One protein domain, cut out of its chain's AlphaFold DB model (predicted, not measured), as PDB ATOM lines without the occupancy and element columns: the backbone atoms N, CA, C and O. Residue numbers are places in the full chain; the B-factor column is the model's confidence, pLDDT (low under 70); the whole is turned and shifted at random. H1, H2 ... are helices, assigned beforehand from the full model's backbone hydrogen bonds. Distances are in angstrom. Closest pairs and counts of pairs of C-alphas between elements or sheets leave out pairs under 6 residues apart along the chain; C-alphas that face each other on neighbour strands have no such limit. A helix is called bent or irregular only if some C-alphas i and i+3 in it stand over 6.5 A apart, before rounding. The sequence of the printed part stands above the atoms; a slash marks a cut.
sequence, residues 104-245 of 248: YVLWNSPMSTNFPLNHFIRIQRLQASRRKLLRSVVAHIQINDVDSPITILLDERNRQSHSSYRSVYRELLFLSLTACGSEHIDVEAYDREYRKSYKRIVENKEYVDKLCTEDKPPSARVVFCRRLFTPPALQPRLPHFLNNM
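AT A GLANCE: This is residues 104 to 245 of the 248 residues of the protein "Predicted protein" of Nematostella vectensis (UniProt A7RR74). A long, sharply bent helix, H2, reaches from one end of the domain into a cluster of mostly crossed helices, where its second arm H2b forms a hairpin with H3 and crosses H4, which lies in the middle. H5 stands at the end opposite H2a, short H1 fills the corner between H2a and H4, and H6 near H5 leads into a tail that ends with H7, off the cluster. The printed part has 142 residues with seven named helices, H1 to H7 in chain order, and no named strand; its class is all helix. It is compact, with a radius of gyration of the C-alphas of 15.9 A and spans of 47 by 37 by 28 A.

IN THESE COORDINATES: By its hydrogen bonds H2 was assigned as one helix, residues 118 to 142, but it is bent: C-alphas 129 and 132 are 7.6 A apart. Its arms are H2a, residues 118 to 129, 17.0 A long from C-alpha 118 at (7.422, -22.103, 28.599), and H2b, residues 132 to 142, 15.4 A. H3 holds residues 147 to 159, 18.8 A; H4 residues 168 to 180, 17.4 A; H5 residues 187 to 203, 24.3 A, ending at C-alpha 203 at (45.952, -9.972, 14.380). H1 is residues 104 to 107, H6 residues 220 to 228, 12.1 A, and H7 residues 240 to 243, ending at C-alpha 243 at (10.857, -32.431, 14.777).

HOW THE PARTS SIT: H2a and H2b stand at a steep tilt of 69 degrees, only just short of about perpendicular. H2b and H3 are a hairpin: they touch, closest at the C-alphas of Val 137 and Pro 149, 5.1 A, opposite ways at a shallow tilt of 19 degrees; H3 does so with residues 148 to 152 alone. H4 is the hub. With residues 175 to 180 alone it touches H2b, about perpendicular at 75 degrees, the closest C-alphas being those of Ile 141 and Ser 176, 6.8 A. H4 and H5, also a hairpin, only just touch, with 3 pairs of C-alphas within 8 A, the closest those of Tyr 169 and Tyr 194, 7.4 A. H1 touches H4, with C-alphas 104 and 175 closest at 4.5 A, and H2a, with C-alphas 106 and 127 closest at 5.2 A. H6 touches no helix but is near H5; H7 touches no helix. Every O i to N i+4 pair is within hydrogen-bond range in H2a, H2b, H3, H4, H5 and H6; H1 and H7 are too short for such a pair.

THE WHOLE: The two C-alphas farthest apart are those of Asn 114 and Glu 203, 47.8 A. The printed part has no cut. The links H5 to H6 and H6 to H7 are long; residues 114 to 119, 159 to 164 and 228 to 233 stand free. Mean pLDDT of the printed part is 82.1, and residues 110 to 119, 161 to 165 and 230 to 245 are under 70.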
ATOM      1  N   TYR A 104      21.203 -22.602  15.096       86.25
ATOM      2  CA  TYR A 104      20.574 -23.566  14.196       86.25
ATOM      3  C   TYR A 104      19.161 -23.957  14.673       86.25
ATOM      4  O   TYR A 104      18.277 -24.206  13.859       86.25
ATOM      5  N   VAL A 105      18.915 -23.977  15.991       82.94
ATOM      6  CA  VAL A 105      17.583 -24.234  16.563       82.94
ATOM      7  C   VAL A 105      16.688 -23.021  16.331       82.94
ATOM      8  O   VAL A 105      15.551 -23.169  15.893       82.94
ATOM      9  N   LEU A 106      17.212 -21.813  16.565       86.62
ATOM     10  CA  LEU A 106      16.484 -20.568  16.303       86.62
ATOM     11  C   LEU A 106      16.122 -20.411  14.820       86.62
ATOM     12  O   LEU A 106      15.035 -19.933  14.509       86.62
ATOM     13  N   TRP A 107      17.006 -20.815  13.907       88.12
ATOM     14  CA  TRP A 107      16.773 -20.761  12.463       88.12
ATOM     15  C   TRP A 107      15.575 -21.613  12.034       88.12
ATOM     16  O   TRP A 107      14.760 -21.170  11.232       88.12
ATOM     17  N   ASN A 108      15.436 -22.795  12.633       81.62
ATOM     18  CA  ASN A 108      14.420 -23.784  12.283       81.62
ATOM     19  C   ASN A 108      13.156 -23.731  13.158       81.62
ATOM     20  O   ASN A 108      12.271 -24.572  13.017       81.62
ATOM     21  N   SER A 109      13.052 -22.777  14.087       76.88
ATOM     22  CA  SER A 109      11.860 -22.648  14.927       76.88
ATOM     23  C   SER A 109      10.664 -22.154  14.094       76.88
ATOM     24  O   SER A 109      10.789 -21.131  13.411       76.88
ATOM     25  N   PRO A 110       9.491 -22.815  14.158       66.88
ATOM     26  CA  PRO A 110       8.302 -22.376  13.441       66.88
ATOM     27  C   PRO A 110       7.803 -21.034  13.991       66.88
ATOM     28  O   PRO A 110       7.831 -20.770  15.192       66.88
ATOM     29  N   MET A 111       7.332 -20.171  13.087       57.62
ATOM     30  CA  MET A 111       6.937 -18.791  13.399       57.62
ATOM     31  C   MET A 111       5.625 -18.709  14.205       57.62
ATOM     32  O   MET A 111       5.359 -17.702  14.859       57.62
ATOM     33  N   SER A 112       4.804 -19.760  14.158       54.22
ATOM     34  CA  SER A 112       3.471 -19.811  14.753       54.22
ATOM     35  C   SER A 112       3.194 -21.220  15.253       54.22
ATOM     36  O   SER A 112       3.058 -22.154  14.462       54.22
ATOM     37  N   THR A 113       3.126 -21.394  16.566       52.72
ATOM     38  CA  THR A 113       2.431 -22.544  17.140       52.72
ATOM     39  C   THR A 113       1.960 -22.191  18.539       52.72
ATOM     40  O   THR A 113       2.752 -21.891  19.429       52.72
ATOM     41  N   ASN A 114       0.644 -22.184  18.725       50.28
ATOM     42  CA  ASN A 114       0.008 -21.962  20.016       50.28
ATOM     43  C   ASN A 114       0.161 -23.231  20.871       50.28
ATOM     44  O   ASN A 114      -0.787 -23.998  20.997       50.28
ATOM     45  N   PHE A 115       1.347 -23.476  21.432       51.44
ATOM     46  CA  PHE A 115       1.554 -24.541  22.418       51.44
ATOM     47  C   PHE A 115       2.079 -23.970  23.745       51.44
ATOM     48  O   PHE A 115       3.042 -23.199  23.745       51.44
ATOM     49  N   PRO A 116       1.477 -24.340  24.892       47.88
ATOM     50  CA  PRO A 116       1.738 -23.714  26.186       47.88
ATOM     51  C   PRO A 116       2.950 -24.333  26.901       47.88
ATOM     52  O   PRO A 116       2.868 -24.680  28.077       47.88
ATOM     53  N   LEU A 117       4.089 -24.478  26.216       62.00
ATOM     54  CA  LEU A 117       5.341 -24.864  26.870       62.00
ATOM     55  C   LEU A 117       6.234 -23.628  27.030       62.00
ATOM     56  O   LEU A 117       6.627 -23.010  26.039       62.00
ATOM     57  N   ASN A 118       6.589 -23.275  28.271       64.88
ATOM     58  CA  ASN A 118       7.422 -22.103  28.599       64.88
ATOM     59  C   ASN A 118       8.722 -22.034  27.770       64.88
ATOM     60  O   ASN A 118       9.181 -20.951  27.401       64.88
ATOM     61  N   HIS A 119       9.280 -23.196  27.420       68.56
ATOM     62  CA  HIS A 119      10.457 -23.320  26.565       68.56
ATOM     63  C   HIS A 119      10.220 -22.826  25.122       68.56
ATOM     64  O   HIS A 119      11.060 -22.118  24.567       68.56
ATOM     65  N   PHE A 120       9.059 -23.121  24.527       70.44
ATOM     66  CA  PHE A 120       8.721 -22.715  23.157       70.44
ATOM     67  C   PHE A 120       8.552 -21.195  23.037       70.44
ATOM     68  O   PHE A 120       9.140 -20.562  22.160       70.44
ATOM     69  N   ILE A 121       7.837 -20.585  23.988       71.81
ATOM     70  CA  ILE A 121       7.653 -19.125  24.056       71.81
ATOM     71  C   ILE A 121       9.012 -18.415  24.145       71.81
ATOM     72  O   ILE A 121       9.230 -17.374  23.517       71.81
ATOM     73  N   ARG A 122       9.959 -18.983  24.900       75.88
ATOM     74  CA  ARG A 122      11.321 -18.453  25.013       75.88
ATOM     75  C   ARG A 122      12.089 -18.542  23.691       75.88
ATOM     76  O   ARG A 122      12.672 -17.536  23.282       75.88
ATOM     77  N   ILE A 123      12.066 -19.691  23.012       77.56
ATOM     78  CA  ILE A 123      12.689 -19.859  21.686       77.56
ATOM     79  C   ILE A 123      12.115 -18.845  20.692       77.56
ATOM     80  O   ILE A 123      12.882 -18.156  20.024       77.56
ATOM     81  N   GLN A 124      10.792 -18.678  20.650       78.25
ATOM     82  CA  GLN A 124      10.133 -17.748  19.731       78.25
ATOM     83  C   GLN A 124      10.540 -16.286  19.988       78.25
ATOM     84  O   GLN A 124      10.834 -15.544  19.049       78.25
ATOM     85  N   ARG A 125      10.630 -15.863  21.258       80.44
ATOM     86  CA  ARG A 125      11.115 -14.517  21.624       80.44
ATOM     87  C   ARG A 125      12.567 -14.295  21.196       80.44
ATOM     88  O   ARG A 125      12.879 -13.252  20.620       80.44
ATOM     89  N   LEU A 126      13.444 -15.269  21.447       82.19
ATOM     90  CA  LEU A 126      14.859 -15.204  21.059       82.19
ATOM     91  C   LEU A 126      15.044 -15.230  19.537       82.19
ATOM     92  O   LEU A 126      15.876 -14.501  18.998       82.19
ATOM     93  N   GLN A 127      14.246 -16.023  18.827       83.44
ATOM     94  CA  GLN A 127      14.230 -16.034  17.370       83.44
ATOM     95  C   GLN A 127      13.785 -14.670  16.838       83.44
ATOM     96  O   GLN A 127      14.422 -14.115  15.943       83.44
ATOM     97  N   ALA A 128      12.722 -14.091  17.403       84.44
ATOM     98  CA  ALA A 128      12.209 -12.801  16.970       84.44
ATOM     99  C   ALA A 128      13.227 -11.662  17.160       84.44
ATOM    100  O   ALA A 128      13.330 -10.798  16.283       84.44
ATOM    101  N   SER A 129      13.996 -11.676  18.253       85.38
ATOM    102  CA  SER A 129      15.039 -10.676  18.509       85.38
ATOM    103  C   SER A 129      16.280 -10.874  17.630       85.38
ATOM    104  O   SER A 129      16.836  -9.893  17.137       85.38
ATOM    105  N   ARG A 130      16.681 -12.123  17.353       87.31
ATOM    106  CA  ARG A 130      17.904 -12.451  16.589       87.31
ATOM    107  C   ARG A 130      17.681 -12.697  15.098       87.31
ATOM    108  O   ARG A 130      18.626 -12.961  14.366       87.31
ATOM    109  N   ARG A 131      16.456 -12.573  14.591       89.38
ATOM    110  CA  ARG A 131      16.122 -12.874  13.186       89.38
ATOM    111  C   ARG A 131      16.967 -12.110  12.165       89.38
ATOM    112  O   ARG A 131      17.369 -12.680  11.156       89.38
ATOM    113  N   LYS A 132      17.199 -10.812  12.401       92.00
ATOM    114  CA  LYS A 132      18.003  -9.968  11.499       92.00
ATOM    115  C   LYS A 132      19.459 -10.434  11.469       92.00
ATOM    116  O   LYS A 132      20.019 -10.568  10.389       92.00
ATOM    117  N   LEU A 133      20.009 -10.746  12.644       93.50
ATOM    118  CA  LEU A 133      21.345 -11.314  12.812       93.50
ATOM    119  C   LEU A 133      21.477 -12.636  12.047       93.50
ATOM    120  O   LEU A 133      22.348 -12.759  11.197       93.50
ATOM    121  N   LEU A 134      20.565 -13.586  12.285       93.56
ATOM    122  CA  LEU A 134      20.578 -14.900  11.636       93.56
ATOM    123  C   LEU A 134      20.521 -14.783  10.108       93.56
ATOM    124  O   LEU A 134      21.313 -15.408   9.415       93.56
ATOM    125  N   ARG A 135      19.623 -13.941   9.576       94.25
ATOM    126  CA  ARG A 135      19.523 -13.706   8.126       94.25
ATOM    127  C   ARG A 135      20.784 -13.073   7.548       94.25
ATOM    128  O   ARG A 135      21.186 -13.453   6.457       94.25
ATOM    129  N   SER A 136      21.393 -12.130   8.263       96.44
ATOM    130  CA  SER A 136      22.645 -11.503   7.839       96.44
ATOM    131  C   SER A 136      23.782 -12.522   7.798       96.44
ATOM    132  O   SER A 136      24.445 -12.636   6.774       96.44
ATOM    133  N   VAL A 137      23.946 -13.329   8.851       96.06
ATOM    134  CA  VAL A 137      24.949 -14.403   8.897       96.06
ATOM    135  C   VAL A 137      24.759 -15.392   7.743       96.06
ATOM    136  O   VAL A 137      25.715 -15.683   7.032       96.06
ATOM    137  N   VAL A 138      23.527 -15.862   7.509       95.12
ATOM    138  CA  VAL A 138      23.221 -16.789   6.404       95.12
ATOM    139  C   VAL A 138      23.505 -16.160   5.038       95.12
ATOM    140  O   VAL A 138      24.086 -16.828   4.187       95.12
ATOM    141  N   ALA A 139      23.174 -14.883   4.831       96.50
ATOM    142  CA  ALA A 139      23.460 -14.192   3.574       96.50
ATOM    143  C   ALA A 139      24.968 -14.118   3.270       96.50
ATOM    144  O   ALA A 139      25.366 -14.323   2.127       96.50
ATOM    145  N   HIS A 140      25.808 -13.883   4.283       96.50
ATOM    146  CA  HIS A 140      27.266 -13.909   4.129       96.50
ATOM    147  C   HIS A 140      27.796 -15.323   3.835       96.50
ATOM    148  O   HIS A 140      28.598 -15.500   2.918       96.50
ATOM    149  N   ILE A 141      27.296 -16.349   4.534       92.94
ATOM    150  CA  ILE A 141      27.678 -17.747   4.263       92.94
ATOM    151  C   ILE A 141      27.355 -18.127   2.810       92.94
ATOM    152  O   ILE A 141      28.175 -18.751   2.140       92.94
ATOM    153  N   GLN A 142      26.190 -17.718   2.296       93.00
ATOM    154  CA  GLN A 142      25.749 -18.018   0.928       93.00
ATOM    155  C   GLN A 142      26.645 -17.412  -0.162       93.00
ATOM    156  O   GLN A 142      26.683 -17.933  -1.274       93.00
ATOM    157  N   ILE A 143      27.388 -16.345   0.146       94.69
ATOM    158  CA  ILE A 143      28.390 -15.751  -0.754       94.69
ATOM    159  C   ILE A 143      29.824 -16.206  -0.428       94.69
ATOM    160  O   ILE A 143      30.781 -15.587  -0.886       94.69
ATOM    161  N   ASN A 144      29.977 -17.299   0.330       92.06
ATOM    162  CA  ASN A 144      31.254 -17.866   0.785       92.06
ATOM    163  C   ASN A 144      32.099 -16.917   1.655       92.06
ATOM    164  O   ASN A 144      33.327 -17.012   1.670       92.06
ATOM    165  N   ASP A 145      31.456 -16.019   2.402       94.25
ATOM    166  CA  ASP A 145      32.113 -15.135   3.361       94.25
ATOM    167  C   ASP A 145      31.978 -15.685   4.787       94.25
ATOM    168  O   ASP A 145      30.881 -15.792   5.339       94.25
ATOM    169  N   VAL A 146      33.119 -16.032   5.386       93.62
ATOM    170  CA  VAL A 146      33.222 -16.532   6.766       93.62
ATOM    171  C   VAL A 146      33.707 -15.441   7.728       93.62
ATOM    172  O   VAL A 146      33.433 -15.527   8.923       93.62
ATOM    173  N   ASP A 147      34.367 -14.387   7.243       93.69
ATOM    174  CA  ASP A 147      34.942 -13.337   8.089       93.69
ATOM    175  C   ASP A 147      33.862 -12.442   8.696       93.69
ATOM    176  O   ASP A 147      33.840 -12.260   9.917       93.69
ATOM    177  N   SER A 148      32.941 -11.929   7.872       95.38
ATOM    178  CA  SER A 148      31.887 -11.028   8.357       95.38
ATOM    179  C   SER A 148      30.957 -11.703   9.372       95.38
ATOM    180  O   SER A 148      30.658 -11.101  10.403       95.38
ATOM    181  N   PRO A 149      30.520 -12.967   9.182       95.81
ATOM    182  CA  PRO A 149      29.780 -13.682  10.214       95.81
ATOM    183  C   PRO A 149      30.508 -13.787  11.550       95.81
ATOM    184  O   PRO A 149      29.865 -13.663  12.590       95.81
ATOM    185  N   ILE A 150      31.826 -14.011  11.554       95.38
ATOM    186  CA  ILE A 150      32.573 -14.124  12.810       95.38
ATOM    187  C   ILE A 150      32.540 -12.788  13.557       95.38
ATOM    188  O   ILE A 150      32.227 -12.780  14.746       95.38
ATOM    189  N   THR A 151      32.802 -11.663  12.886       94.56
ATOM    190  CA  THR A 151      32.786 -10.342  13.541       94.56
ATOM    191  C   THR A 151      31.395  -9.983  14.062       94.56
ATOM    192  O   THR A 151      31.264  -9.619  15.231       94.56
ATOM    193  N   ILE A 152      30.351 -10.206  13.255       94.31
ATOM    194  CA  ILE A 152      28.943 -10.017  13.638       94.31
ATOM    195  C   ILE A 152      28.600 -10.801  14.916       94.31
ATOM    196  O   ILE A 152      27.941 -10.279  15.820       94.31
ATOM    197  N   LEU A 153      29.043 -12.059  15.010       92.62
ATOM    198  CA  LEU A 153      28.767 -12.915  16.166       92.62
ATOM    199  C   LEU A 153      29.567 -12.508  17.408       92.62
ATOM    200  O   LEU A 153      29.031 -12.570  18.516       92.62
ATOM    201  N   LEU A 154      30.815 -12.062  17.241       92.12
ATOM    202  CA  LEU A 154      31.623 -11.526  18.339       92.12
ATOM    203  C   LEU A 154      31.007 -10.245  18.915       92.12
ATOM    204  O   LEU A 154      30.926 -10.100  20.137       92.12
ATOM    205  N   ASP A 155      30.522  -9.351  18.053       91.38
ATOM    206  CA  ASP A 155      29.869  -8.108  18.465       91.38
ATOM    207  C   ASP A 155      28.557  -8.374  19.204       91.38
ATOM    208  O   ASP A 155      28.322  -7.811  20.276       91.38
ATOM    209  N   GLU A 156      27.728  -9.292  18.699       88.62
ATOM    210  CA  GLU A 156      26.484  -9.655  19.378       88.62
ATOM    211  C   GLU A 156      26.744 -10.356  20.722       88.62
ATOM    212  O   GLU A 156      26.029 -10.088  21.693       88.62
ATOM    213  N   ARG A 157      27.778 -11.204  20.825       87.38
ATOM    214  CA  ARG A 157      28.170 -11.825  22.101       87.38
ATOM    215  C   ARG A 157      28.583 -10.773  23.128       87.38
ATOM    216  O   ARG A 157      28.119 -10.829  24.265       87.38
ATOM    217  N   ASN A 158      29.393  -9.796  22.723       86.06
ATOM    218  CA  ASN A 158      29.819  -8.705  23.596       86.06
ATOM    219  C   ASN A 158      28.631  -7.845  24.064       86.06
ATOM    220  O   ASN A 158      28.561  -7.434  25.220       86.06
ATOM    221  N   ARG A 159      27.643  -7.628  23.185       85.56
ATOM    222  CA  ARG A 159      26.427  -6.857  23.488       85.56
ATOM    223  C   ARG A 159      25.509  -7.541  24.502       85.56
ATOM    224  O   ARG A 159      24.758  -6.866  25.199       85.56
ATOM    225  N   GLN A 160      25.540  -8.871  24.567       76.94
ATOM    226  CA  GLN A 160      24.636  -9.648  25.411       76.94
ATOM    227  C   GLN A 160      25.102  -9.787  26.867       76.94
ATOM    228  O   GLN A 160      24.316 -10.285  27.659       76.94
ATOM    229  N   SER A 161      26.316  -9.356  27.248       59.84
ATOM    230  CA  SER A 161      26.875  -9.383  28.624       59.84
ATOM    231  C   SER A 161      26.830 -10.735  29.371       59.84
ATOM    232  O   SER A 161      27.323 -10.835  30.496       59.84
ATOM    233  N   HIS A 162      26.249 -11.781  28.784       56.12
ATOM    234  CA  HIS A 162      26.105 -13.098  29.378       56.12
ATOM    235  C   HIS A 162      27.339 -13.940  29.059       56.12
ATOM    236  O   HIS A 162      27.767 -14.038  27.909       56.12
ATOM    237  N   SER A 163      27.862 -14.604  30.089       52.31
ATOM    238  CA  SER A 163      29.017 -15.511  30.103       52.31
ATOM    239  C   SER A 163      28.787 -16.824  29.338       52.31
ATOM    240  O   SER A 163      29.190 -17.902  29.777       52.31
ATOM    241  N   SER A 164      28.087 -16.776  28.206       59.62
ATOM    242  CA  SER A 164      27.906 -17.935  27.343       59.62
ATOM    243  C   SER A 164      29.155 -18.073  26.474       59.62
ATOM    244  O   SER A 164      29.210 -17.579  25.348       59.62
ATOM    245  N   TYR A 165      30.185 -18.716  27.032       63.25
ATOM    246  CA  TYR A 165      31.410 -19.120  26.334       63.25
ATOM    247  C   TYR A 165      31.071 -20.195  25.297       63.25
ATOM    248  O   TYR A 165      31.229 -21.398  25.512       63.25
ATOM    249  N   ARG A 166      30.482 -19.764  24.182       76.69
ATOM    250  CA  ARG A 166      30.111 -20.632  23.069       76.69
ATOM    251  C   ARG A 166      31.003 -20.313  21.891       76.69
ATOM    252  O   ARG A 166      31.211 -19.156  21.540       76.69
ATOM    253  N   SER A 167      31.489 -21.397  21.306       88.81
ATOM    254  CA  SER A 167      32.340 -21.403  20.133       88.81
ATOM    255  C   SER A 167      31.613 -20.784  18.942       88.81
ATOM    256  O   SER A 167      30.650 -21.373  18.439       88.81
ATOM    257  N   VAL A 168      32.098 -19.636  18.464       92.75
ATOM    258  CA  VAL A 168      31.631 -19.026  17.209       92.75
ATOM    259  C   VAL A 168      31.778 -20.012  16.047       92.75
ATOM    260  O   VAL A 168      30.870 -20.123  15.228       92.75
ATOM    261  N   TYR A 169      32.854 -20.807  16.038       93.94
ATOM    262  CA  TYR A 169      33.056 -21.903  15.087       93.94
ATOM    263  C   TYR A 169      31.866 -22.869  15.063       93.94
ATOM    264  O   TYR A 169      31.305 -23.132  14.002       93.94
ATOM    265  N   ARG A 170      31.446 -23.384  16.227       90.00
ATOM    266  CA  ARG A 170      30.338 -24.353  16.304       90.00
ATOM    267  C   ARG A 170      29.016 -23.738  15.855       90.00
ATOM    268  O   ARG A 170      28.278 -24.366  15.103       90.00
ATOM    269  N   GLU A 171      28.716 -22.537  16.340       90.25
ATOM    270  CA  GLU A 171      27.474 -21.829  16.023       90.25
ATOM    271  C   GLU A 171      27.369 -21.538  14.520       90.25
ATOM    272  O   GLU A 171      26.329 -21.790  13.909       90.25
ATOM    273  N   LEU A 172      28.466 -21.084  13.909       94.38
ATOM    274  CA  LEU A 172      28.521 -20.788  12.486       94.38
ATOM    275  C   LEU A 172      28.474 -22.063  11.631       94.38
ATOM    276  O   LEU A 172      27.715 -22.103  10.664       94.38
ATOM    277  N   LEU A 173      29.211 -23.117  11.996       92.50
ATOM    278  CA  LEU A 173      29.190 -24.397  11.280       92.50
ATOM    279  C   LEU A 173      27.784 -25.006  11.266       92.50
ATOM    280  O   LEU A 173      27.279 -25.372  10.209       92.50
ATOM    281  N   PHE A 174      27.134 -25.104  12.427       90.19
ATOM    282  CA  PHE A 174      25.816 -25.733  12.521       90.19
ATOM    283  C   PHE A 174      24.738 -24.904  11.837       90.19
ATOM    284  O   PHE A 174      23.896 -25.471  11.144       90.19
ATOM    285  N   LEU A 175      24.787 -23.574  11.966       91.25
ATOM    286  CA  LEU A 175      23.881 -22.717  11.213       91.25
ATOM    287  C   LEU A 175      24.081 -22.906   9.704       91.25
ATOM    288  O   LEU A 175      23.091 -23.109   9.010       91.25
ATOM    289  N   SER A 176      25.328 -22.932   9.220       92.19
ATOM    290  CA  SER A 176      25.648 -23.166   7.802       92.19
ATOM    291  C   SER A 176      25.071 -24.494   7.310       92.19
ATOM    292  O   SER A 176      24.352 -24.521   6.315       92.19
ATOM    293  N   LEU A 177      25.302 -25.583   8.051       90.06
ATOM    294  CA  LEU A 177      24.785 -26.911   7.709       90.06
ATOM    295  C   LEU A 177      23.250 -26.949   7.671       90.06
ATOM    296  O   LEU A 177      22.686 -27.576   6.780       90.06
ATOM    297  N   THR A 178      22.559 -26.271   8.597       86.88
ATOM    298  CA  THR A 178      21.084 -26.226   8.575       86.88
ATOM    299  C   THR A 178      20.496 -25.288   7.534       86.88
ATOM    300  O   THR A 178      19.451 -25.592   6.973       86.88
ATOM    301  N   ALA A 179      21.107 -24.124   7.318       89.94
ATOM    302  CA  ALA A 179      20.534 -23.073   6.489       89.94
ATOM    303  C   ALA A 179      20.838 -23.286   5.006       89.94
ATOM    304  O   ALA A 179      20.021 -22.927   4.162       89.94
ATOM    305  N   CYS A 180      22.001 -23.862   4.699       89.88
ATOM    306  CA  CYS A 180      22.434 -24.149   3.337       89.88
ATOM    307  C   CYS A 180      22.244 -25.621   2.950       89.88
ATOM    308  O   CYS A 180      22.278 -25.921   1.766       89.88
ATOM    309  N   GLY A 181      22.025 -26.525   3.909       85.69
ATOM    310  CA  GLY A 181      21.988 -27.971   3.672       85.69
ATOM    311  C   GLY A 181      23.377 -28.602   3.790       85.69
ATOM    312  O   GLY A 181      24.382 -28.042   3.345       85.69
ATOM    313  N   SER A 182      23.453 -29.775   4.420       83.19
ATOM    314  CA  SER A 182      24.721 -30.481   4.668       83.19
ATOM    315  C   SER A 182      25.434 -30.931   3.391       83.19
ATOM    316  O   SER A 182      26.651 -31.072   3.379       83.19
ATOM    317  N   GLU A 183      24.677 -31.128   2.319       85.62
ATOM    318  CA  GLU A 183      25.128 -31.496   0.982       85.62
ATOM    319  C   GLU A 183      25.811 -30.342   0.237       85.62
ATOM    320  O   GLU A 183      26.596 -30.581  -0.678       85.62
ATOM    321  N   HIS A 184      25.558 -29.096   0.650       87.75
ATOM    322  CA  HIS A 184      26.117 -27.897   0.020       87.75
ATOM    323  C   HIS A 184      27.325 -27.324   0.770       87.75
ATOM    324  O   HIS A 184      27.934 -26.361   0.306       87.75
ATOM    325  N   ILE A 185      27.685 -27.892   1.924       89.62
ATOM    326  CA  ILE A 185      28.776 -27.399   2.765       89.62
ATOM    327  C   ILE A 185      29.892 -28.442   2.837       89.62
ATOM    328  O   ILE A 185      29.790 -29.445   3.542       89.62
ATOM    329  N   ASP A 186      31.014 -28.155   2.177       91.00
ATOM    330  CA  ASP A 186      32.271 -28.859   2.436       91.00
ATOM    331  C   ASP A 186      32.840 -28.390   3.786       91.00
ATOM    332  O   ASP A 186      33.427 -27.311   3.916       91.00
ATOM    333  N   VAL A 187      32.672 -29.230   4.810       89.81
ATOM    334  CA  VAL A 187      33.137 -28.970   6.179       89.81
ATOM    335  C   VAL A 187      34.664 -28.796   6.238       89.81
ATOM    336  O   VAL A 187      35.181 -28.067   7.086       89.81
ATOM    337  N   GLU A 188      35.427 -29.435   5.349       90.00
ATOM    338  CA  GLU A 188      36.878 -29.270   5.313       90.00
ATOM    339  C   GLU A 188      37.293 -27.934   4.707       90.00
ATOM    340  O   GLU A 188      38.241 -27.309   5.193       90.00
ATOM    341  N   ALA A 189      36.605 -27.495   3.651       92.44
ATOM    342  CA  ALA A 189      36.781 -26.156   3.100       92.44
ATOM    343  C   ALA A 189      36.408 -25.092   4.134       92.44
ATOM    344  O   ALA A 189      37.209 -24.190   4.390       92.44
ATOM    345  N   TYR A 190      35.270 -25.267   4.804       93.50
ATOM    346  CA  TYR A 190      34.839 -24.408   5.900       93.50
ATOM    347  C   TYR A 190      35.905 -24.296   7.001       93.50
ATOM    348  O   TYR A 190      36.286 -23.191   7.384       93.50
ATOM    349  N   ASP A 191      36.467 -25.416   7.468       93.62
ATOM    350  CA  ASP A 191      37.518 -25.410   8.494       93.62
ATOM    351  C   ASP A 191      38.779 -24.652   8.064       93.62
ATOM    352  O   ASP A 191      39.478 -24.067   8.902       93.62
ATOM    353  N   ARG A 192      39.131 -24.710   6.773       94.31
ATOM    354  CA  ARG A 192      40.273 -23.967   6.227       94.31
ATOM    355  C   ARG A 192      39.982 -22.473   6.218       94.31
ATOM    356  O   ARG A 192      40.829 -21.720   6.700       94.31
ATOM    357  N   GLU A 193      38.816 -22.066   5.727       95.62
ATOM    358  CA  GLU A 193      38.429 -20.655   5.671       95.62
ATOM    359  C   GLU A 193      38.259 -20.064   7.068       95.62
ATOM    360  O   GLU A 193      38.936 -19.091   7.385       95.62
ATOM    361  N   TYR A 194      37.529 -20.729   7.968       96.75
ATOM    362  CA  TYR A 194      37.403 -20.285   9.357       96.75
ATOM    363  C   TYR A 194      38.769 -20.123  10.036       96.75
ATOM    364  O   TYR A 194      39.011 -19.144  10.737       96.75
ATOM    365  N   ARG A 195      39.715 -21.051   9.817       96.50
ATOM    366  CA  ARG A 195      41.072 -20.937  10.379       96.50
ATOM    367  C   ARG A 195      41.837 -19.734   9.819       96.50
ATOM    368  O   ARG A 195      42.622 -19.144  10.560       96.50
ATOM    369  N   LYS A 196      41.650 -19.381   8.543       96.25
ATOM    370  CA  LYS A 196      42.247 -18.173   7.948       96.25
ATOM    371  C   LYS A 196      41.620 -16.912   8.545       96.25
ATOM    372  O   LYS A 196      42.367 -16.041   8.985       96.25
ATOM    373  N   SER A 197      40.292 -16.849   8.623       96.00
ATOM    374  CA  SER A 197      39.561 -15.719   9.208       96.00
ATOM    375  C   SER A 197      39.920 -15.525  10.682       96.00
ATOM    376  O   SER A 197      40.268 -14.426  11.101       96.00
ATOM    377  N   TYR A 198      39.982 -16.610  11.461       96.19
ATOM    378  CA  TYR A 198      40.396 -16.570  12.865       96.19
ATOM    379  C   TYR A 198      41.803 -15.978  13.043       96.19
ATOM    380  O   TYR A 198      42.008 -15.156  13.929       96.19
ATOM    381  N   LYS A 199      42.772 -16.342  12.188       95.75
ATOM    382  CA  LYS A 199      44.124 -15.755  12.235       95.75
ATOM    383  C   LYS A 199      44.103 -14.245  11.994       95.75
ATOM    384  O   LYS A 199      44.715 -13.516  12.765       95.75
ATOM    385  N   ARG A 200      43.350 -13.782  10.990       94.94
ATOM    386  CA  ARG A 200      43.180 -12.343  10.715       94.94
ATOM    387  C   ARG A 200      42.569 -11.597  11.900       94.94
ATOM    388  O   ARG A 200      42.974 -10.481  12.198       94.94
ATOM    389  N   ILE A 201      41.612 -12.216  12.588       93.56
ATOM    390  CA  ILE A 201      40.952 -11.622  13.758       93.56
ATOM    391  C   ILE A 201      41.898 -11.555  14.958       93.56
ATOM    392  O   ILE A 201      41.901 -10.552  15.660       93.56
ATOM    393  N   VAL A 202      42.734 -12.575  15.175       93.38
ATOM    394  CA  VAL A 202      43.766 -12.551  16.229       93.38
ATOM    395  C   VAL A 202      44.772 -11.416  16.005       93.38
ATOM    396  O   VAL A 202      45.242 -10.812  16.964       93.38
ATOM    397  N   GLU A 203      45.086 -11.100  14.748       93.69
ATOM    398  CA  GLU A 203      45.952  -9.972  14.380       93.69
ATOM    399  C   GLU A 203      45.234  -8.609  14.493       93.69
ATOM    400  O   GLU A 203      45.885  -7.561  14.547       93.69
ATOM    401  N   ASN A 204      43.899  -8.602  14.569       92.25
ATOM    402  CA  ASN A 204      43.085  -7.398  14.664       92.25
ATOM    403  C   ASN A 204      42.872  -6.966  16.128       92.25
ATOM    404  O   ASN A 204      42.115  -7.580  16.882       92.25
ATOM    405  N   LYS A 205      43.476  -5.830  16.498       87.62
ATOM    406  CA  LYS A 205      43.403  -5.246  17.850       87.62
ATOM    407  C   LYS A 205      41.983  -4.933  18.335       87.62
ATOM    408  O   LYS A 205      41.771  -4.890  19.536       87.62
ATOM    409  N   GLU A 206      41.025  -4.705  17.439       89.56
ATOM    410  CA  GLU A 206      39.639  -4.398  17.818       89.56
ATOM    411  C   GLU A 206      38.857  -5.639  18.284       89.56
ATOM    412  O   GLU A 206      37.947  -5.545  19.110       89.56
ATOM    413  N   TYR A 207      39.200  -6.812  17.747       88.62
ATOM    414  CA  TYR A 207      38.435  -8.042  17.954       88.62
ATOM    415  C   TYR A 207      39.169  -9.090  18.789       88.62
ATOM    416  O   TYR A 207      38.519 -10.004  19.298       88.62
ATOM    417  N   VAL A 208      40.485  -8.964  18.974       89.25
ATOM    418  CA  VAL A 208      41.286  -9.923  19.746       89.25
ATOM    419  C   VAL A 208      40.775 -10.092  21.181       89.25
ATOM    420  O   VAL A 208      40.627 -11.224  21.636       89.25
ATOM    421  N   ASP A 209      40.391  -9.000  21.846       89.62
ATOM    422  CA  ASP A 209      39.872  -9.022  23.223       89.62
ATOM    423  C   ASP A 209      38.465  -9.626  23.319       89.62
ATOM    424  O   ASP A 209      38.019 -10.033  24.391       89.62
ATOM    425  N   LYS A 210      37.754  -9.703  22.187       89.19
ATOM    426  CA  LYS A 210      36.425 -10.312  22.115       89.19
ATOM    427  C   LYS A 210      36.500 -11.828  21.964       89.19
ATOM    428  O   LYS A 210      35.476 -12.462  22.187       89.19
ATOM    429  N   LEU A 211      37.636 -12.415  21.568       90.56
ATOM    430  CA  LEU A 211      37.791 -13.860  21.351       90.56
ATOM    431  C   LEU A 211      37.885 -14.644  22.669       90.56
ATOM    432  O   LEU A 211      38.505 -14.199  23.630       90.56
ATOM    433  N   CYS A 212      37.351 -15.869  22.686       89.31
ATOM    434  CA  CYS A 212      37.544 -16.816  23.786       89.31
ATOM    435  C   CYS A 212      38.236 -18.110  23.331       89.31
ATOM    436  O   CYS A 212      38.480 -18.350  22.143       89.31
ATOM    437  N   THR A 213      38.589 -18.968  24.291       89.44
ATOM    438  CA  THR A 213      39.276 -20.243  24.038       89.44
ATOM    439  C   THR A 213      38.468 -21.189  23.160       89.44
ATOM    440  O   THR A 213      39.048 -21.937  22.371       89.44
ATOM    441  N   GLU A 214      37.146 -21.127  23.263       89.56
ATOM    442  CA  GLU A 214      36.193 -21.973  22.551       89.56
ATOM    443  C   GLU A 214      36.057 -21.577  21.074       89.56
ATOM    444  O   GLU A 214      35.637 -22.400  20.263       89.56
ATOM    445  N   ASP A 215      36.433 -20.352  20.690       92.69
ATOM    446  CA  ASP A 215      36.342 -19.869  19.302       92.69
ATOM    447  C   ASP A 215      37.454 -20.405  18.399       92.69
ATOM    448  O   ASP A 215      37.418 -20.206  17.181       92.69
ATOM    449  N   LYS A 216      38.460 -21.065  18.984       93.94
ATOM    450  CA  LYS A 216      39.581 -21.627  18.233       93.94
ATOM    451  C   LYS A 216      39.074 -22.631  17.189       93.94
ATOM    452  O   LYS A 216      38.209 -23.453  17.497       93.94
ATOM    453  N   PRO A 217      39.648 -22.629  15.972       94.38
ATOM    454  CA  PRO A 217      39.361 -23.668  14.990       94.38
ATOM    455  C   PRO A 217      39.712 -25.056  15.549       94.38
ATOM    456  O   PRO A 217      40.618 -25.171  16.387       94.38
ATOM    457  N   PRO A 218      39.082 -26.133  15.046       91.94
ATOM    458  CA  PRO A 218      39.392 -27.488  15.481       91.94
ATOM    459  C   PRO A 218      40.879 -27.801  15.278       91.94
ATOM    460  O   PRO A 218      41.504 -27.404  14.285       91.94
ATOM    461  N   SER A 219      41.465 -28.526  16.231       92.25
ATOM    462  CA  SER A 219      42.847 -28.992  16.115       92.25
ATOM    463  C   SER A 219      42.973 -30.058  15.022       92.25
ATOM    464  O   SER A 219      41.994 -30.711  14.661       92.25
ATOM    465  N   ALA A 220      44.191 -30.290  14.525       90.00
ATOM    466  CA  ALA A 220      44.438 -31.330  13.522       90.00
ATOM    467  C   ALA A 220      43.958 -32.719  13.984       90.00
ATOM    468  O   ALA A 220      43.401 -33.470  13.188       90.00
ATOM    469  N   ARG A 221      44.096 -33.029  15.282       89.44
ATOM    470  CA  ARG A 221      43.589 -34.277  15.876       89.44
ATOM    471  C   ARG A 221      42.066 -34.367  15.787       89.44
ATOM    472  O   ARG A 221      41.550 -35.408  15.412       89.44
ATOM    473  N   VAL A 222      41.353 -33.279  16.080       87.56
ATOM    474  CA  VAL A 222      39.882 -33.236  15.994       87.56
ATOM    475  C   VAL A 222      39.411 -33.397  14.549       87.56
ATOM    476  O   VAL A 222      38.507 -34.188  14.292       87.56
ATOM    477  N   VAL A 223      40.052 -32.702  13.601       87.75
ATOM    478  CA  VAL A 223      39.750 -32.842  12.165       87.75
ATOM    479  C   VAL A 223      39.988 -34.280  11.699       87.75
ATOM    480  O   VAL A 223      39.143 -34.847  11.012       87.75
ATOM    481  N   PHE A 224      41.098 -34.898  12.116       86.25
ATOM    482  CA  PHE A 224      41.394 -36.297  11.814       86.25
ATOM    483  C   PHE A 224      40.339 -37.247  12.395       86.25
ATOM    484  O   PHE A 224      39.806 -38.073  11.662       86.25
ATOM    485  N   CYS A 225      39.960 -37.089  13.667       83.69
ATOM    486  CA  CYS A 225      38.898 -37.892  14.280       83.69
ATOM    487  C   CYS A 225      37.559 -37.748  13.544       83.69
ATOM    488  O   CYS A 225      36.844 -38.731  13.390       83.69
ATOM    489  N   ARG A 226      37.209 -36.545  13.069       80.69
ATOM    490  CA  ARG A 226      35.971 -36.319  12.304       80.69
ATOM    491  C   ARG A 226      35.971 -37.033  10.949       80.69
ATOM    492  O   ARG A 226      34.906 -37.418  10.488       80.69
ATOM    493  N   ARG A 227      37.144 -37.187  10.327       80.31
ATOM    494  CA  ARG A 227      37.323 -37.941   9.075       80.31
ATOM    495  C   ARG A 227      37.318 -39.448   9.304       80.31
ATOM    496  O   ARG A 227      36.727 -40.171   8.519       80.31
ATOM    497  N   LEU A 228      38.005 -39.898  10.355       80.06
ATOM    498  CA  LEU A 228      38.174 -41.318  10.652       80.06
ATOM    499  C   LEU A 228      36.878 -41.955  11.155       80.06
ATOM    500  O   LEU A 228      36.554 -43.069  10.773       80.06
ATOM    501  N   PHE A 229      36.152 -41.256  12.025       72.38
ATOM    502  CA  PHE A 229      34.887 -41.746  12.550       72.38
ATOM    503  C   PHE A 229      33.748 -41.134  11.742       72.38
ATOM    504  O   PHE A 229      33.459 -39.947  11.943       72.38
ATOM    505  N   THR A 230      33.094 -41.940  10.895       60.34
ATOM    506  CA  THR A 230      31.906 -41.596  10.084       60.34
ATOM    507  C   THR A 230      31.050 -40.575  10.818       60.34
ATOM    508  O   THR A 230      30.678 -40.858  11.961       60.34
ATOM    509  N   PRO A 231      30.815 -39.368  10.258       55.53
ATOM    510  CA  PRO A 231      30.430 -38.188  11.025       55.53
ATOM    511  C   PRO A 231      29.285 -38.531  11.981       55.53
ATOM    512  O   PRO A 231      28.280 -39.084  11.535       55.53
ATOM    513  N   PRO A 232      29.430 -38.268  13.295       51.94
ATOM    514  CA  PRO A 232      28.384 -38.594  14.251       51.94
ATOM    515  C   PRO A 232      27.263 -37.636  13.931       51.94
ATOM    516  O   PRO A 232      27.434 -36.487  14.319       51.94
ATOM    517  N   ALA A 233      26.272 -38.076  13.135       52.75
ATOM    518  CA  ALA A 233      25.342 -37.234  12.381       52.75
ATOM    519  C   ALA A 233      25.575 -35.766  12.727       52.75
ATOM    520  O   ALA A 233      24.968 -35.258  13.669       52.75
ATOM    521  N   LEU A 234      26.539 -35.103  12.059       49.59
ATOM    522  CA  LEU A 234      26.870 -33.684  12.315       49.59
ATOM    523  C   LEU A 234      25.718 -32.781  11.866       49.59
ATOM    524  O   LEU A 234      25.905 -31.626  11.520       49.59
ATOM    525  N   GLN A 235      24.527 -33.348  11.825       54.03
ATOM    526  CA  GLN A 235      23.251 -32.728  11.749       54.03
ATOM    527  C   GLN A 235      22.992 -32.198  13.152       54.03
ATOM    528  O   GLN A 235      22.784 -32.973  14.088       54.03
ATOM    529  N   PRO A 236      23.035 -30.877  13.335       56.88
ATOM    530  CA  PRO A 236      22.160 -30.203  14.276       56.88
ATOM    531  C   PRO A 236      20.771 -30.856  14.269       56.88
ATOM    532  O   PRO A 236      19.898 -30.504  13.477       56.88
ATOM    533  N   ARG A 237      20.565 -31.864  15.124       58.09
ATOM    534  CA  ARG A 237      19.258 -32.491  15.241       58.09
ATOM    535  C   ARG A 237      18.370 -31.451  15.887       58.09
ATOM    536  O   ARG A 237      18.697 -30.911  16.952       58.09
ATOM    537  N   LEU A 238      17.271 -31.141  15.216       62.03
ATOM    538  CA  LEU A 238      16.253 -30.320  15.831       62.03
ATOM    539  C   LEU A 238      15.778 -31.044  17.091       62.03
ATOM    540  O   LEU A 238      15.576 -32.262  17.048       62.03
ATOM    541  N   PRO A 239      15.649 -30.334  18.225       58.25
ATOM    542  CA  PRO A 239      15.042 -30.909  19.409       58.25
ATOM    543  C   PRO A 239      13.741 -31.629  19.048       58.25
ATOM    544  O   PRO A 239      13.007 -31.172  18.172       58.25
ATOM    545  N   HIS A 240      13.445 -32.745  19.717       56.53
ATOM    546  CA  HIS A 240      12.294 -33.594  19.381       56.53
ATOM    547  C   HIS A 240      10.971 -32.813  19.269       56.53
ATOM    548  O   HIS A 240      10.163 -33.101  18.389       56.53
ATOM    549  N   PHE A 241      10.792 -31.760  20.074       55.81
ATOM    550  CA  PHE A 241       9.619 -30.883  20.017       55.81
ATOM    551  C   PHE A 241       9.508 -30.033  18.737       55.81
ATOM    552  O   PHE A 241       8.407 -29.631  18.381       55.81
ATOM    553  N   LEU A 242      10.611 -29.755  18.034       53.38
ATOM    554  CA  LEU A 242      10.596 -29.117  16.709       53.38
ATOM    555  C   LEU A 242      10.451 -30.145  15.581       53.38
ATOM    556  O   LEU A 242       9.941 -29.813  14.518       53.38
ATOM    557  N   ASN A 243      10.877 -31.389  15.805       51.84
ATOM    558  CA  ASN A 243      10.857 -32.431  14.777       51.84
ATOM    559  C   ASN A 243       9.437 -32.959  14.491       51.84
ATOM    560  O   ASN A 243       9.139 -33.340  13.363       51.84
ATOM    561  N   ASN A 244       8.539 -32.912  15.482       45.88
ATOM    562  CA  ASN A 244       7.129 -33.308  15.327       45.88
ATOM    563  C   ASN A 244       6.299 -32.346  14.451       45.88
ATOM    564  O   ASN A 244       5.145 -32.639  14.159       45.88
ATOM    565  N   MET A 245       6.867 -31.213  14.027       45.03
ATOM    566  CA  MET A 245       6.180 -30.200  13.216       45.03
ATOM    567  C   MET A 245       6.339 -30.407  11.699       45.03
ATOM    568  O   MET A 245       5.689 -29.704  10.937       45.03
TER     569      MET A 245